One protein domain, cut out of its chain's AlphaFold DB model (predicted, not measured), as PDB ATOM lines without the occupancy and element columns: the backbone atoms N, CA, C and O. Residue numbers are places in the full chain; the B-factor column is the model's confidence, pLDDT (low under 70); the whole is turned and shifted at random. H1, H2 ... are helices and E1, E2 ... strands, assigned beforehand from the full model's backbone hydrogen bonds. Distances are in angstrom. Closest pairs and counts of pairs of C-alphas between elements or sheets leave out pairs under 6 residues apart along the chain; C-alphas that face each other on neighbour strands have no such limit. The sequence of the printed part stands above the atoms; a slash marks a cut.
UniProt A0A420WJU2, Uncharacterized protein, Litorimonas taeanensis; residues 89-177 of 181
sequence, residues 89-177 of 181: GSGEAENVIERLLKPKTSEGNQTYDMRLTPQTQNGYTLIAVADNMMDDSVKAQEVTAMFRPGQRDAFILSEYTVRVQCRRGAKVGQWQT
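Overview. This is residues 89 to 177 of the 181 residues of an uncharacterized protein of Litorimonas taeanensis (UniProt A0A420WJU2). One twisted sheet of four long strands, E1 to E4 side by side, has a single helix, H1, running along one face, and no named helix covers its other face. After E4 the last residues fold back, and residues 175 to 176 pair with residues 164 to 165 of E4. The printed part has 89 residues with one named helix and four named strands, in the chain order H1 E1 E2 E3 E4; the sheet's order is E1 - E2 - E3 - E4, all antiparallel, and the class is mixed, helices and strands. The whole is only just compact, close to loose, with a radius of gyration of the C-alphas of 14.6 A, and elongated, with spans of 45 by 28 by 17 A.

Arrangement. H1, residues 90 to 101, is on the sheet formed by E1, residues 111 to 119, E2, residues 123 to 131, E3, residues 138 to 149, and E4, residues 155 to 166, at a height over the sheet of 8.3 A. This makes two layers, a helix on one face of a sheet. H1 runs along the strands, at 5 degrees to E2 on the local plane. It lies over E2, and only just not over E3, on which 2 of its 12 C-alphas fall. The closest C-alphas of H1 and E2 are those of Leu 101 and Ala 130, 5.6 A apart; those of H1 and E4 are Ser 90 and Ile 156, 5.2 A apart. Every O i to N i+4 pair of H1 is within hydrogen-bond range. The strands form a meander, each the antiparallel neighbour of the one before, in three hairpins. E1 and E2 stand at 166 degrees, with N 117 and O 125 at 2.8 A. E2 and E3 stand at 170 degrees, with N 126 and O 145 at 2.8 A. E3 and E4 stand at 165 degrees, with N 144 and O 161 at 2.9 A. The edge strands E1 and E4 are apart.

Along the chain. H1 begins at C-alpha 90 (197.908, 154.297, 190.676) and is 16.3 A long from first to last C-alpha. E1 measures 25.8 A, E2 26.6 A and E3 33.4 A. E4, 32.3 A long, bends by 60 degrees at residue 158 and ends at C-alpha 166 (172.812, 151.650, 203.865).

Size, cuts and confidence. The C-alphas of Arg 152 and Ala 170, the two farthest apart, are 47.3 A apart. The printed part has no cut and no long link; the links E1 to E2 and E3 to E4 are tight. The mean pLDDT of the printed part is 89.0, and residues 120 to 121 are under 70.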
ATOM      1  N   GLY A  89     200.922 151.813 193.436       94.31
ATOM      2  CA  GLY A  89     200.914 152.471 192.130       94.31
ATOM      3  C   GLY A  89     199.489 152.738 191.650       94.31
ATOM      4  O   GLY A  89     198.584 151.940 191.887       94.31
ATOM      5  N   SER A  90     199.271 153.858 190.969       93.81
ATOM      6  CA  SER A  90     197.908 154.297 190.676       93.81
ATOM      7  C   SER A  90     197.114 153.345 189.782       93.81
ATOM      8  O   SER A  90     195.959 153.072 190.084       93.81
ATOM      9  N   GLY A  91     197.746 152.742 188.771       93.38
ATOM     10  CA  GLY A  91     197.099 151.722 187.939       93.38
ATOM     11  C   GLY A  91     196.717 150.454 188.712       93.38
ATOM     12  O   GLY A  91     195.704 149.830 188.419       93.38
ATOM     13  N   GLU A  92     197.493 150.074 189.729       94.75
ATOM     14  CA  GLU A  92     197.153 148.936 190.589       94.75
ATOM     15  C   GLU A  92     195.961 149.271 191.494       94.75
ATOM     16  O   GLU A  92     194.996 148.511 191.544       94.75
ATOM     17  N   ALA A  93     195.976 150.449 192.123       94.06
ATOM     18  CA  ALA A  93     194.871 150.921 192.954       94.06
ATOM     19  C   ALA A  93     193.568 151.081 192.148       94.06
ATOM     20  O   ALA A  93     192.502 150.681 192.609       94.06
ATOM     21  N   GLU A  94     193.655 151.620 190.931       94.69
ATOM     22  CA  GLU A  94     192.541 151.722 189.982       94.69
ATOM     23  C   GLU A  94     191.933 150.352 189.674       94.69
ATOM     24  O   GLU A  94     190.722 150.175 189.808       94.69
ATOM     25  N   ASN A  95     192.770 149.362 189.356       94.75
ATOM     26  CA  ASN A  95     192.317 148.001 189.073       94.75
ATOM     27  C   ASN A  95     191.631 147.347 190.279       94.75
ATOM     28  O   ASN A  95     190.628 146.652 190.109       94.75
ATOM     29  N   VAL A  96     192.149 147.557 191.494       93.94
ATOM     30  CA  VAL A  96     191.520 147.063 192.731       93.94
ATOM     31  C   VAL A  96     190.134 147.689 192.913       93.94
ATOM     32  O   VAL A  96     189.162 146.975 193.158       93.94
ATOM     33  N   ILE A  97     190.026 149.012 192.754       92.81
ATOM     34  CA  ILE A  97     188.760 149.743 192.902       92.81
ATOM     35  C   ILE A  97     187.744 149.293 191.852       92.81
ATOM     36  O   ILE A  97     186.591 149.024 192.195       92.81
ATOM     37  N   GLU A  98     188.155 149.180 190.587       93.50
ATOM     38  CA  GLU A  98     187.285 148.706 189.512       93.50
ATOM     39  C   GLU A  98     186.820 147.273 189.776       93.50
ATOM     40  O   GLU A  98     185.624 147.004 189.715       93.50
ATOM     41  N   ARG A  99     187.723 146.355 190.138       91.25
ATOM     42  CA  ARG A  99     187.360 144.959 190.429       91.25
ATOM     43  C   ARG A  99     186.340 144.836 191.564       91.25
ATOM     44  O   ARG A  99     185.493 143.945 191.509       91.25
ATOM     45  N   LEU A 100     186.445 145.687 192.582       87.19
ATOM     46  CA  LEU A 100     185.584 145.639 193.763       87.19
ATOM     47  C   LEU A 100     184.203 146.258 193.512       87.19
ATOM     48  O   LEU A 100     183.205 145.736 193.998       87.19
ATOM     49  N   LEU A 101     184.140 147.362 192.764       90.00
ATOM     50  CA  LEU A 101     182.909 148.141 192.595       90.00
ATOM     51  C   LEU A 101     182.168 147.879 191.283       90.00
ATOM     52  O   LEU A 101     180.965 148.130 191.207       90.00
ATOM     53  N   LYS A 102     182.851 147.403 190.239       89.81
ATOM     54  CA  LYS A 102     182.220 147.154 188.947       89.81
ATOM     55  C   LYS A 102     181.276 145.950 189.045       89.81
ATOM     56  O   LYS A 102     181.709 144.866 189.445       89.81
ATOM     57  N   PRO A 103     180.006 146.093 188.628       87.06
ATOM     58  CA  PRO A 103     179.050 145.001 188.635       87.06
ATOM     59  C   PRO A 103     179.563 143.814 187.819       87.06
ATOM     60  O   PRO A 103     179.956 143.958 186.660       87.06
ATOM     61  N   LYS A 104     179.536 142.625 188.427       85.38
ATOM     62  CA  LYS A 104     179.864 141.358 187.747       85.38
ATOM     63  C   LYS A 104     178.694 140.839 186.908       85.38
ATOM     64  O   LYS A 104     178.890 140.012 186.022       85.38
ATOM     65  N   THR A 105     177.486 141.320 187.191       80.69
ATOM     66  CA  THR A 105     176.248 140.971 186.493       80.69
ATOM     67  C   THR A 105     175.486 142.245 186.131       80.69
ATOM     68  O   THR A 105     175.696 143.299 186.727       80.69
ATOM     69  N   SER A 106     174.587 142.156 185.152       77.88
ATOM     70  CA  SER A 106     173.645 143.230 184.804       77.88
ATOM     71  C   SER A 106     172.348 143.174 185.626       77.88
ATOM     72  O   SER A 106     171.374 143.858 185.307       77.88
ATOM     73  N   GLU A 107     172.304 142.341 186.666       78.81
ATOM     74  CA  GLU A 107     171.110 142.146 187.483       78.81
ATOM     75  C   GLU A 107     170.856 143.337 188.404       78.81
ATOM     76  O   GLU A 107     171.774 144.016 188.866       78.81
ATOM     77  N   GLY A 108     169.578 143.589 188.683       75.31
ATOM     78  CA  GLY A 108     169.193 144.569 189.688       75.31
ATOM     79  C   GLY A 108     169.548 146.010 189.333       75.31
ATOM     80  O   GLY A 108     169.677 146.801 190.246       75.31
ATOM     81  N   ASN A 109     169.695 146.397 188.061       86.94
ATOM     82  CA  ASN A 109     169.989 147.790 187.668       86.94
ATOM     83  C   ASN A 109     171.213 148.394 188.389       86.94
ATOM     84  O   ASN A 109     171.205 149.576 188.734       86.94
ATOM     85  N   GLN A 110     172.234 147.579 188.662       89.81
ATOM     86  CA  GLN A 110     173.486 148.057 189.240       89.81
ATOM     87  C   GLN A 110     174.161 149.049 188.291       89.81
ATOM     88  O   GLN A 110     174.224 148.824 187.080       89.81
ATOM     89  N   THR A 111     174.689 150.137 188.842       91.56
ATOM     90  CA  THR A 111     175.454 151.127 188.079       91.56
ATOM     91  C   THR A 111     176.829 151.308 188.691       91.56
ATOM     92  O   THR A 111     177.019 151.147 189.894       91.56
ATOM     93  N   TYR A 112     177.793 151.636 187.837       93.44
ATOM     94  CA  TYR A 112     179.148 151.966 188.239       93.44
ATOM     95  C   TYR A 112     179.661 153.116 187.388       93.44
ATOM     96  O   TYR A 112     179.565 153.074 186.161       93.44
ATOM     97  N   ASP A 113     180.189 154.132 188.059       95.38
ATOM     98  CA  ASP A 113     180.863 155.269 187.450       95.38
ATOM     99  C   ASP A 113     182.232 155.441 188.102       95.38
ATOM    100  O   ASP A 113     182.364 155.363 189.323       95.38
ATOM    101  N   MET A 114     183.247 155.691 187.284       95.31
ATOM    102  CA  MET A 114     184.587 156.013 187.750       95.31
ATOM    103  C   MET A 114     185.094 157.226 186.994       95.31
ATOM    104  O   MET A 114     185.231 157.210 185.771       95.31
ATOM    105  N   ARG A 115     185.395 158.281 187.747       94.50
ATOM    106  CA  ARG A 115     185.840 159.562 187.206       94.50
ATOM    107  C   ARG A 115     187.170 159.978 187.800       94.50
ATOM    108  O   ARG A 115     187.372 159.953 189.014       94.50
ATOM    109  N   LEU A 116     188.051 160.427 186.918       92.50
ATOM    110  CA  LEU A 116     189.348 160.991 187.260       92.50
ATOM    111  C   LEU A 116     189.259 162.512 187.158       92.50
ATOM    112  O   LEU A 116     188.848 163.059 186.138       92.50
ATOM    113  N   THR A 117     189.636 163.195 188.231       89.00
ATOM    114  CA  THR A 117     189.682 164.654 188.305       89.00
ATOM    115  C   THR A 117     191.142 165.080 188.447       89.00
ATOM    116  O   THR A 117     191.725 164.890 189.520       89.00
ATOM    117  N   PRO A 118     191.761 165.630 187.387       83.25
ATOM    118  CA  PRO A 118     193.121 166.147 187.463       83.25
ATOM    119  C   PRO A 118     193.194 167.278 188.489       83.25
ATOM    120  O   PRO A 118     192.378 168.200 188.455       83.25
ATOM    121  N   GLN A 119     194.181 167.234 189.383       78.50
ATOM    122  CA  GLN A 119     194.487 168.361 190.259       78.50
ATOM    123  C   GLN A 119     195.639 169.132 189.617       78.50
ATOM    124  O   GLN A 119     196.673 168.561 189.285       78.50
ATOM    125  N   THR A 120     195.446 170.430 189.392       60.81
ATOM    126  CA  THR A 120     196.209 171.258 188.439       60.81
ATOM    127  C   THR A 120     197.720 171.350 188.669       60.81
ATOM    128  O   THR A 120     198.391 171.943 187.828       60.81
ATOM    129  N   GLN A 121     198.277 170.802 189.758       59.72
ATOM    130  CA  GLN A 121     199.714 170.922 190.021       59.72
ATOM    131  C   GLN A 121     200.468 169.658 190.436       59.72
ATOM    132  O   GLN A 121     201.634 169.598 190.092       59.72
ATOM    133  N   ASN A 122     199.905 168.656 191.118       73.38
ATOM    134  CA  ASN A 122     200.719 167.551 191.664       73.38
ATOM    135  C   ASN A 122     199.861 166.332 192.033       73.38
ATOM    136  O   ASN A 122     199.869 165.905 193.185       73.38
ATOM    137  N   GLY A 123     199.072 165.790 191.107       86.38
ATOM    138  CA  GLY A 123     198.242 164.624 191.414       86.38
ATOM    139  C   GLY A 123     196.898 164.600 190.716       86.38
ATOM    140  O   GLY A 123     196.564 165.474 189.915       86.38
ATOM    141  N   TYR A 124     196.103 163.600 191.061       92.88
ATOM    142  CA  TYR A 124     194.709 163.520 190.653       92.88
ATOM    143  C   TYR A 124     193.874 162.813 191.710       92.88
ATOM    144  O   TYR A 124     194.383 162.099 192.575       92.88
ATOM    145  N   THR A 125     192.571 163.036 191.637       93.75
ATOM    146  CA  THR A 125     191.591 162.350 192.472       93.75
ATOM    147  C   THR A 125     190.779 161.411 191.599       93.75
ATOM    148  O   THR A 125     190.308 161.806 190.534       93.75
ATOM    149  N   LEU A 126     190.593 160.183 192.054       95.38
ATOM    150  CA  LEU A 126     189.662 159.226 191.484       95.38
ATOM    151  C   LEU A 126     188.454 159.125 192.402       95.38
ATOM    152  O   LEU A 126     188.606 158.969 193.611       95.38
ATOM    153  N   ILE A 127     187.262 159.207 191.824       95.38
ATOM    154  CA  ILE A 127     186.011 158.938 192.528       95.38
ATOM    155  C   ILE A 127     185.315 157.811 191.780       95.38
ATOM    156  O   ILE A 127     184.984 157.971 190.606       95.38
ATOM    157  N   ALA A 128     185.113 156.687 192.456       96.06
ATOM    158  CA  ALA A 128     184.369 155.550 191.943       96.06
ATOM    159  C   ALA A 128     183.103 155.359 192.774       96.06
ATOM    160  O   ALA A 128     183.176 155.318 194.000       96.06
ATOM    161  N   VAL A 129     181.953 155.253 192.116       95.69
ATOM    162  CA  VAL A 129     180.647 155.093 192.755       95.69
ATOM    163  C   VAL A 129     179.959 153.878 192.158       95.69
ATOM    164  O   VAL A 129     179.770 153.813 190.946       95.69
ATOM    165  N   ALA A 130     179.565 152.939 193.012       93.69
ATOM    166  CA  ALA A 130     178.654 151.857 192.675       93.69
ATOM    167  C   ALA A 130     177.309 152.093 193.366       93.69
ATOM    168  O   ALA A 130     177.270 152.361 194.568       93.69
ATOM    169  N   ASP A 131     176.210 151.983 192.624       92.75
ATOM    170  CA  ASP A 131     174.851 152.082 193.164       92.75
ATOM    171  C   ASP A 131     174.067 150.794 192.900       92.75
ATOM    172  O   ASP A 131     174.352 150.008 191.993       92.75
ATOM    173  N   ASN A 132     173.055 150.605 193.734       90.19
ATOM    174  CA  ASN A 132     172.172 149.461 193.795       90.19
ATOM    175  C   ASN A 132     172.889 148.114 193.958       90.19
ATOM    176  O   ASN A 132     172.498 147.125 193.341       90.19
ATOM    177  N   MET A 133     173.902 148.065 194.826       86.94
ATOM    178  CA  MET A 133     174.689 146.856 195.086       86.94
ATOM    179  C   MET A 133     173.811 145.677 195.530       86.94
ATOM    180  O   MET A 133     172.811 145.875 196.217       86.94
ATOM    181  N   MET A 134     174.201 144.448 195.194       84.31
ATOM    182  CA  MET A 134     173.449 143.234 195.559       84.31
ATOM    183  C   MET A 134     173.463 142.909 197.060       84.31
ATOM    184  O   MET A 134     172.761 142.002 197.495       84.31
ATOM    185  N   ASP A 135     174.261 143.631 197.843       82.38
ATOM    186  CA  ASP A 135     174.317 143.493 199.290       82.38
ATOM    187  C   ASP A 135     173.004 143.975 199.943       82.38
ATOM    188  O   ASP A 135     172.459 145.038 199.624       82.38
ATOM    189  N   ASP A 136     172.491 143.175 200.875       81.69
ATOM    190  CA  ASP A 136     171.224 143.409 201.576       81.69
ATOM    191  C   ASP A 136     171.265 144.606 202.542       81.69
ATOM    192  O   ASP A 136     170.223 145.190 202.877       81.69
ATOM    193  N   SER A 137     172.467 144.976 202.972       85.44
ATOM    194  CA  SER A 137     172.771 146.024 203.939       85.44
ATOM    195  C   SER A 137     173.295 147.288 203.259       85.44
ATOM    196  O   SER A 137     172.954 148.391 203.697       85.44
ATOM    197  N   VAL A 138     174.061 147.167 202.171       88.31
ATOM    198  CA  VAL A 138     174.669 148.289 201.437       88.31
ATOM    199  C   VAL A 138     173.914 148.576 200.139       88.31
ATOM    200  O   VAL A 138     173.768 147.738 199.257       88.31
ATOM    201  N   LYS A 139     173.437 149.813 199.999       91.44
ATOM    202  CA  LYS A 139     172.755 150.299 198.796       91.44
ATOM    203  C   LYS A 139     173.758 150.769 197.751       91.44
ATOM    204  O   LYS A 139     173.641 150.403 196.588       91.44
ATOM    205  N   ALA A 140     174.702 151.597 198.180       92.81
ATOM    206  CA  ALA A 140     175.680 152.242 197.320       92.81
ATOM    207  C   ALA A 140     177.009 152.386 198.059       92.81
ATOM    208  O   ALA A 140     177.027 152.500 199.289       92.81
ATOM    209  N   GLN A 141     178.102 152.434 197.309       93.44
ATOM    210  CA  GLN A 141     179.451 152.616 197.827       93.44
ATOM    211  C   GLN A 141     180.219 153.608 196.952       93.44
ATOM    212  O   GLN A 141     180.150 153.562 195.730       93.44
ATOM    213  N   GLU A 142     180.954 154.506 197.595       94.44
ATOM    214  CA  GLU A 142     181.824 155.495 196.970       94.44
ATOM    215  C   GLU A 142     183.241 155.309 197.513       94.44
ATOM    216  O   GLU A 142     183.449 155.252 198.726       94.44
ATOM    217  N   VAL A 143     184.219 155.242 196.615       94.81
ATOM    218  CA  VAL A 143     185.643 155.278 196.942       94.81
ATOM    219  C   VAL A 143     186.222 156.551 196.353       94.81
ATOM    220  O   VAL A 143     186.159 156.766 195.143       94.81
ATOM    221  N   THR A 144     186.796 157.392 197.209       94.44
ATOM    222  CA  THR A 144     187.576 158.557 196.785       94.44
ATOM    223  C   THR A 144     189.041 158.281 197.069       94.44
ATOM    224  O   THR A 144     189.423 158.160 198.229       94.44
ATOM    225  N   ALA A 145     189.855 158.186 196.024       94.38
ATOM    226  CA  ALA A 145     191.290 157.947 196.101       94.38
ATOM    227  C   ALA A 145     192.058 159.180 195.615       94.38
ATOM    228  O   ALA A 145     191.728 159.776 194.590       94.38
ATOM    229  N   MET A 146     193.087 159.574 196.357       93.88
ATOM    230  CA  MET A 146     193.962 160.692 196.025       93.88
ATOM    231  C   MET A 146     195.340 160.163 195.664       93.88
ATOM    232  O   MET A 146     195.943 159.392 196.410       93.88
ATOM    233  N   PHE A 147     195.839 160.608 194.520       94.62
ATOM    234  CA  PHE A 147     197.127 160.210 193.986       94.62
ATOM    235  C   PHE A 147     198.067 161.402 193.937       94.62
ATOM    236  O   PHE A 147     197.689 162.478 193.472       94.62
ATOM    237  N   ARG A 148     199.308 161.191 194.371       92.69
ATOM    238  CA  ARG A 148     200.392 162.180 194.301       92.69
ATOM    239  C   ARG A 148     201.523 161.671 193.404       92.69
ATOM    240  O   ARG A 148     201.628 160.458 193.213       92.69
ATOM    241  N   PRO A 149     202.393 162.549 192.882       91.88
ATOM    242  CA  PRO A 149     203.560 162.135 192.132       91.88
ATOM    243  C   PRO A 149     204.455 161.277 193.031       91.88
ATOM    244  O   PRO A 149     204.735 161.620 194.183       91.88
ATOM    245  N   GLY A 150     204.851 160.132 192.499       85.62
ATOM    246  CA  GLY A 150     205.826 159.207 193.050       85.62
ATOM    247  C   GLY A 150     207.165 159.330 192.325       85.62
ATOM    248  O   GLY A 150     207.498 160.364 191.750       85.62
ATOM    249  N   GLN A 151     207.964 158.264 192.366       83.06
ATOM    250  CA  GLN A 151     209.224 158.213 191.625       83.06
ATOM    251  C   GLN A 151     208.984 157.896 190.141       83.06
ATOM    252  O   GLN A 151     208.056 157.163 189.812       83.06
ATOM    253  N   ARG A 152     209.878 158.379 189.265       80.31
ATOM    254  CA  ARG A 152     209.912 158.038 187.826       80.31
ATOM    255  C   ARG A 152     208.580 158.295 187.103       80.31
ATOM    256  O   ARG A 152     208.101 157.431 186.378       80.31
ATOM    257  N   ASP A 153     207.979 159.458 187.352       71.00
ATOM    258  CA  ASP A 153     206.726 159.907 186.724       71.00
ATOM    259  C   ASP A 153     205.497 159.014 186.992       71.00
ATOM    260  O   ASP A 153     204.450 159.183 186.368       71.00
ATOM    261  N   ALA A 154     205.583 158.084 187.948       85.25
ATOM    262  CA  ALA A 154     204.437 157.308 188.407       85.25
ATOM    263  C   ALA A 154     203.615 158.105 189.425       85.25
ATOM    264  O   ALA A 154     204.163 158.894 190.192       85.25
ATOM    265  N   PHE A 155     202.310 157.852 189.495       92.62
ATOM    266  CA  PHE A 155     201.475 158.314 190.600       92.62
ATOM    267  C   PHE A 155     201.306 157.200 191.630       92.62
ATOM    268  O   PHE A 155     201.204 156.023 191.280       92.62
ATOM    269  N   ILE A 156     201.276 157.575 192.906       94.69
ATOM    270  CA  ILE A 156     201.073 156.650 194.023       94.69
ATOM    271  C   ILE A 156     199.886 157.090 194.868       94.69
ATOM    272  O   ILE A 156     199.649 158.289 195.045       94.69
ATOM    273  N   LEU A 157     199.148 156.118 195.399       94.00
ATOM    274  CA  LEU A 157     198.027 156.357 196.297       94.00
ATOM    275  C   LEU A 157     198.539 157.024 197.578       94.00
ATOM    276  O   LEU A 157     199.359 156.449 198.291       94.00
ATOM    277  N   SER A 158     198.089 158.240 197.870       92.56
ATOM    278  CA  SER A 158     198.467 158.966 199.088       92.56
ATOM    279  C   SER A 158     197.425 158.854 200.185       92.56
ATOM    280  O   SER A 158     197.779 158.820 201.358       92.56
ATOM    281  N   GLU A 159     196.155 158.806 199.798       91.81
ATOM    282  CA  GLU A 159     195.016 158.756 200.705       91.81
ATOM    283  C   GLU A 159     193.835 158.116 199.980       91.81
ATOM    284  O   GLU A 159     193.690 158.268 198.766       91.81
ATOM    285  N   TYR A 160     192.974 157.421 200.717       93.19
ATOM    286  CA  TYR A 160     191.661 157.054 200.213       93.19
ATOM    287  C   TYR A 160     190.617 157.087 201.322       93.19
ATOM    288  O   TYR A 160     190.916 156.888 202.498       93.19
ATOM    289  N   THR A 161     189.371 157.310 200.925       92.88
ATOM    290  CA  THR A 161     188.206 157.229 201.799       92.88
ATOM    291  C   THR A 161     187.142 156.361 201.151       92.88
ATOM    292  O   THR A 161     187.008 156.329 199.925       92.88
ATOM    293  N   VAL A 162     186.385 155.651 201.984       92.31
ATOM    294  CA  VAL A 162     185.238 154.857 201.547       92.31
ATOM    295  C   VAL A 162     184.001 155.345 202.275       92.31
ATOM    296  O   VAL A 162     184.008 155.529 203.495       92.31
ATOM    297  N   ARG A 163     182.935 155.566 201.514       93.31
ATOM    298  CA  ARG A 163     181.621 155.934 202.028       93.31
ATOM    299  C   ARG A 163     180.595 154.947 201.507       93.31
ATOM    300  O   ARG A 163     180.688 154.484 200.378       93.31
ATOM    301  N   VAL A 164     179.601 154.645 202.324       92.56
ATOM    302  CA  VAL A 164     178.505 153.741 201.988       92.56
ATOM    303  C   VAL A 164     177.170 154.415 202.262       92.56
ATOM    304  O   VAL A 164     177.056 155.260 203.152       92.56
ATOM    305  N   GLN A 165     176.153 154.034 201.498       93.50
ATOM    306  CA  GLN A 165     174.754 154.243 201.854       93.50
ATOM    307  C   GLN A 165     174.151 152.912 202.268       93.50
ATOM    308  O   GLN A 165     174.256 151.936 201.528       93.50
ATOM    309  N   CYS A 166     173.462 152.873 203.404       91.44
ATOM    310  CA  CYS A 166     172.812 151.650 203.865       91.44
ATOM    311  C   CYS A 166     171.388 151.517 203.335       91.44
ATOM    312  O   CYS A 166     170.663 152.510 203.208       91.44
ATOM    313  N   ARG A 167     170.977 150.274 203.064       89.19
ATOM    314  CA  ARG A 167     169.590 149.899 202.756       89.19
ATOM    315  C   ARG A 167     168.723 149.834 204.009       89.19
ATOM    316  O   ARG A 167     167.518 150.051 203.917       89.19
ATOM    317  N   ARG A 168     169.325 149.532 205.163       86.50
ATOM    318  CA  ARG A 168     168.643 149.306 206.447       86.50
ATOM    319  C   ARG A 168     169.311 150.105 207.579       86.50
ATOM    320  O   ARG A 168     170.393 150.663 207.400       86.50
ATOM    321  N   GLY A 169     168.634 150.204 208.723       84.81
ATOM    322  CA  GLY A 169     169.148 150.852 209.936       84.81
ATOM    323  C   GLY A 169     168.750 152.324 210.120       84.81
ATOM    324  O   GLY A 169     167.834 152.836 209.482       84.81
ATOM    325  N   ALA A 170     169.429 153.017 211.037       79.06
ATOM    326  CA  ALA A 170     169.071 154.385 211.432       79.06
ATOM    327  C   ALA A 170     169.502 155.470 210.424       79.06
ATOM    328  O   ALA A 170     168.944 156.563 210.422       79.06
ATOM    329  N   LYS A 171     170.488 155.177 209.567       82.69
ATOM    330  CA  LYS A 171     171.100 156.126 208.613       82.69
ATOM    331  C   LYS A 171     170.827 155.738 207.147       82.69
ATOM    332  O   LYS A 171     171.667 155.921 206.270       82.69
ATOM    333  N   VAL A 172     169.651 155.160 206.879       89.06
ATOM    334  CA  VAL A 172     169.249 154.680 205.541       89.06
ATOM    335  C   VAL A 172     169.344 155.792 204.500       89.06
ATOM    336  O   VAL A 172     168.853 156.900 204.708       89.06
ATOM    337  N   GLY A 173     169.969 155.477 203.365       85.62
ATOM    338  CA  GLY A 173     170.119 156.399 202.236       85.62
ATOM    339  C   GLY A 173     171.054 157.590 202.477       85.62
ATOM    340  O   GLY A 173     171.219 158.408 201.575       85.62
ATOM    341  N   GLN A 174     171.676 157.705 203.653       91.38
ATOM    342  CA  GLN A 174     172.673 158.734 203.937       91.38
ATOM    343  C   GLN A 174     174.080 158.190 203.689       91.38
ATOM    344  O   GLN A 174     174.387 157.054 204.041       91.38
ATOM    345  N   TRP A 175     174.940 159.015 203.090       92.06
ATOM    346  CA  TRP A 175     176.350 158.679 202.910       92.06
ATOM    347  C   TRP A 175     177.107 158.768 204.231       92.06
ATOM    348  O   TRP A 175     177.109 159.820 204.873       92.06
ATOM    349  N   GLN A 176     177.825 157.709 204.580       90.62
ATOM    350  CA  GLN A 176     178.591 157.622 205.819       90.62
ATOM    351  C   GLN A 176     179.855 156.781 205.656       90.62
ATOM    352  O   GLN A 176     179.947 155.967 204.749       90.62
ATOM    353  N   THR A 177     180.829 156.980 206.538       88.88
ATOM    354  CA  THR A 177     182.077 156.194 206.596       88.88
ATOM    355  C   THR A 177     181.994 155.020 207.577       88.88
ATOM    356  O   THR A 177     182.872 154.157 207.598       88.88
TER     357      THR A 177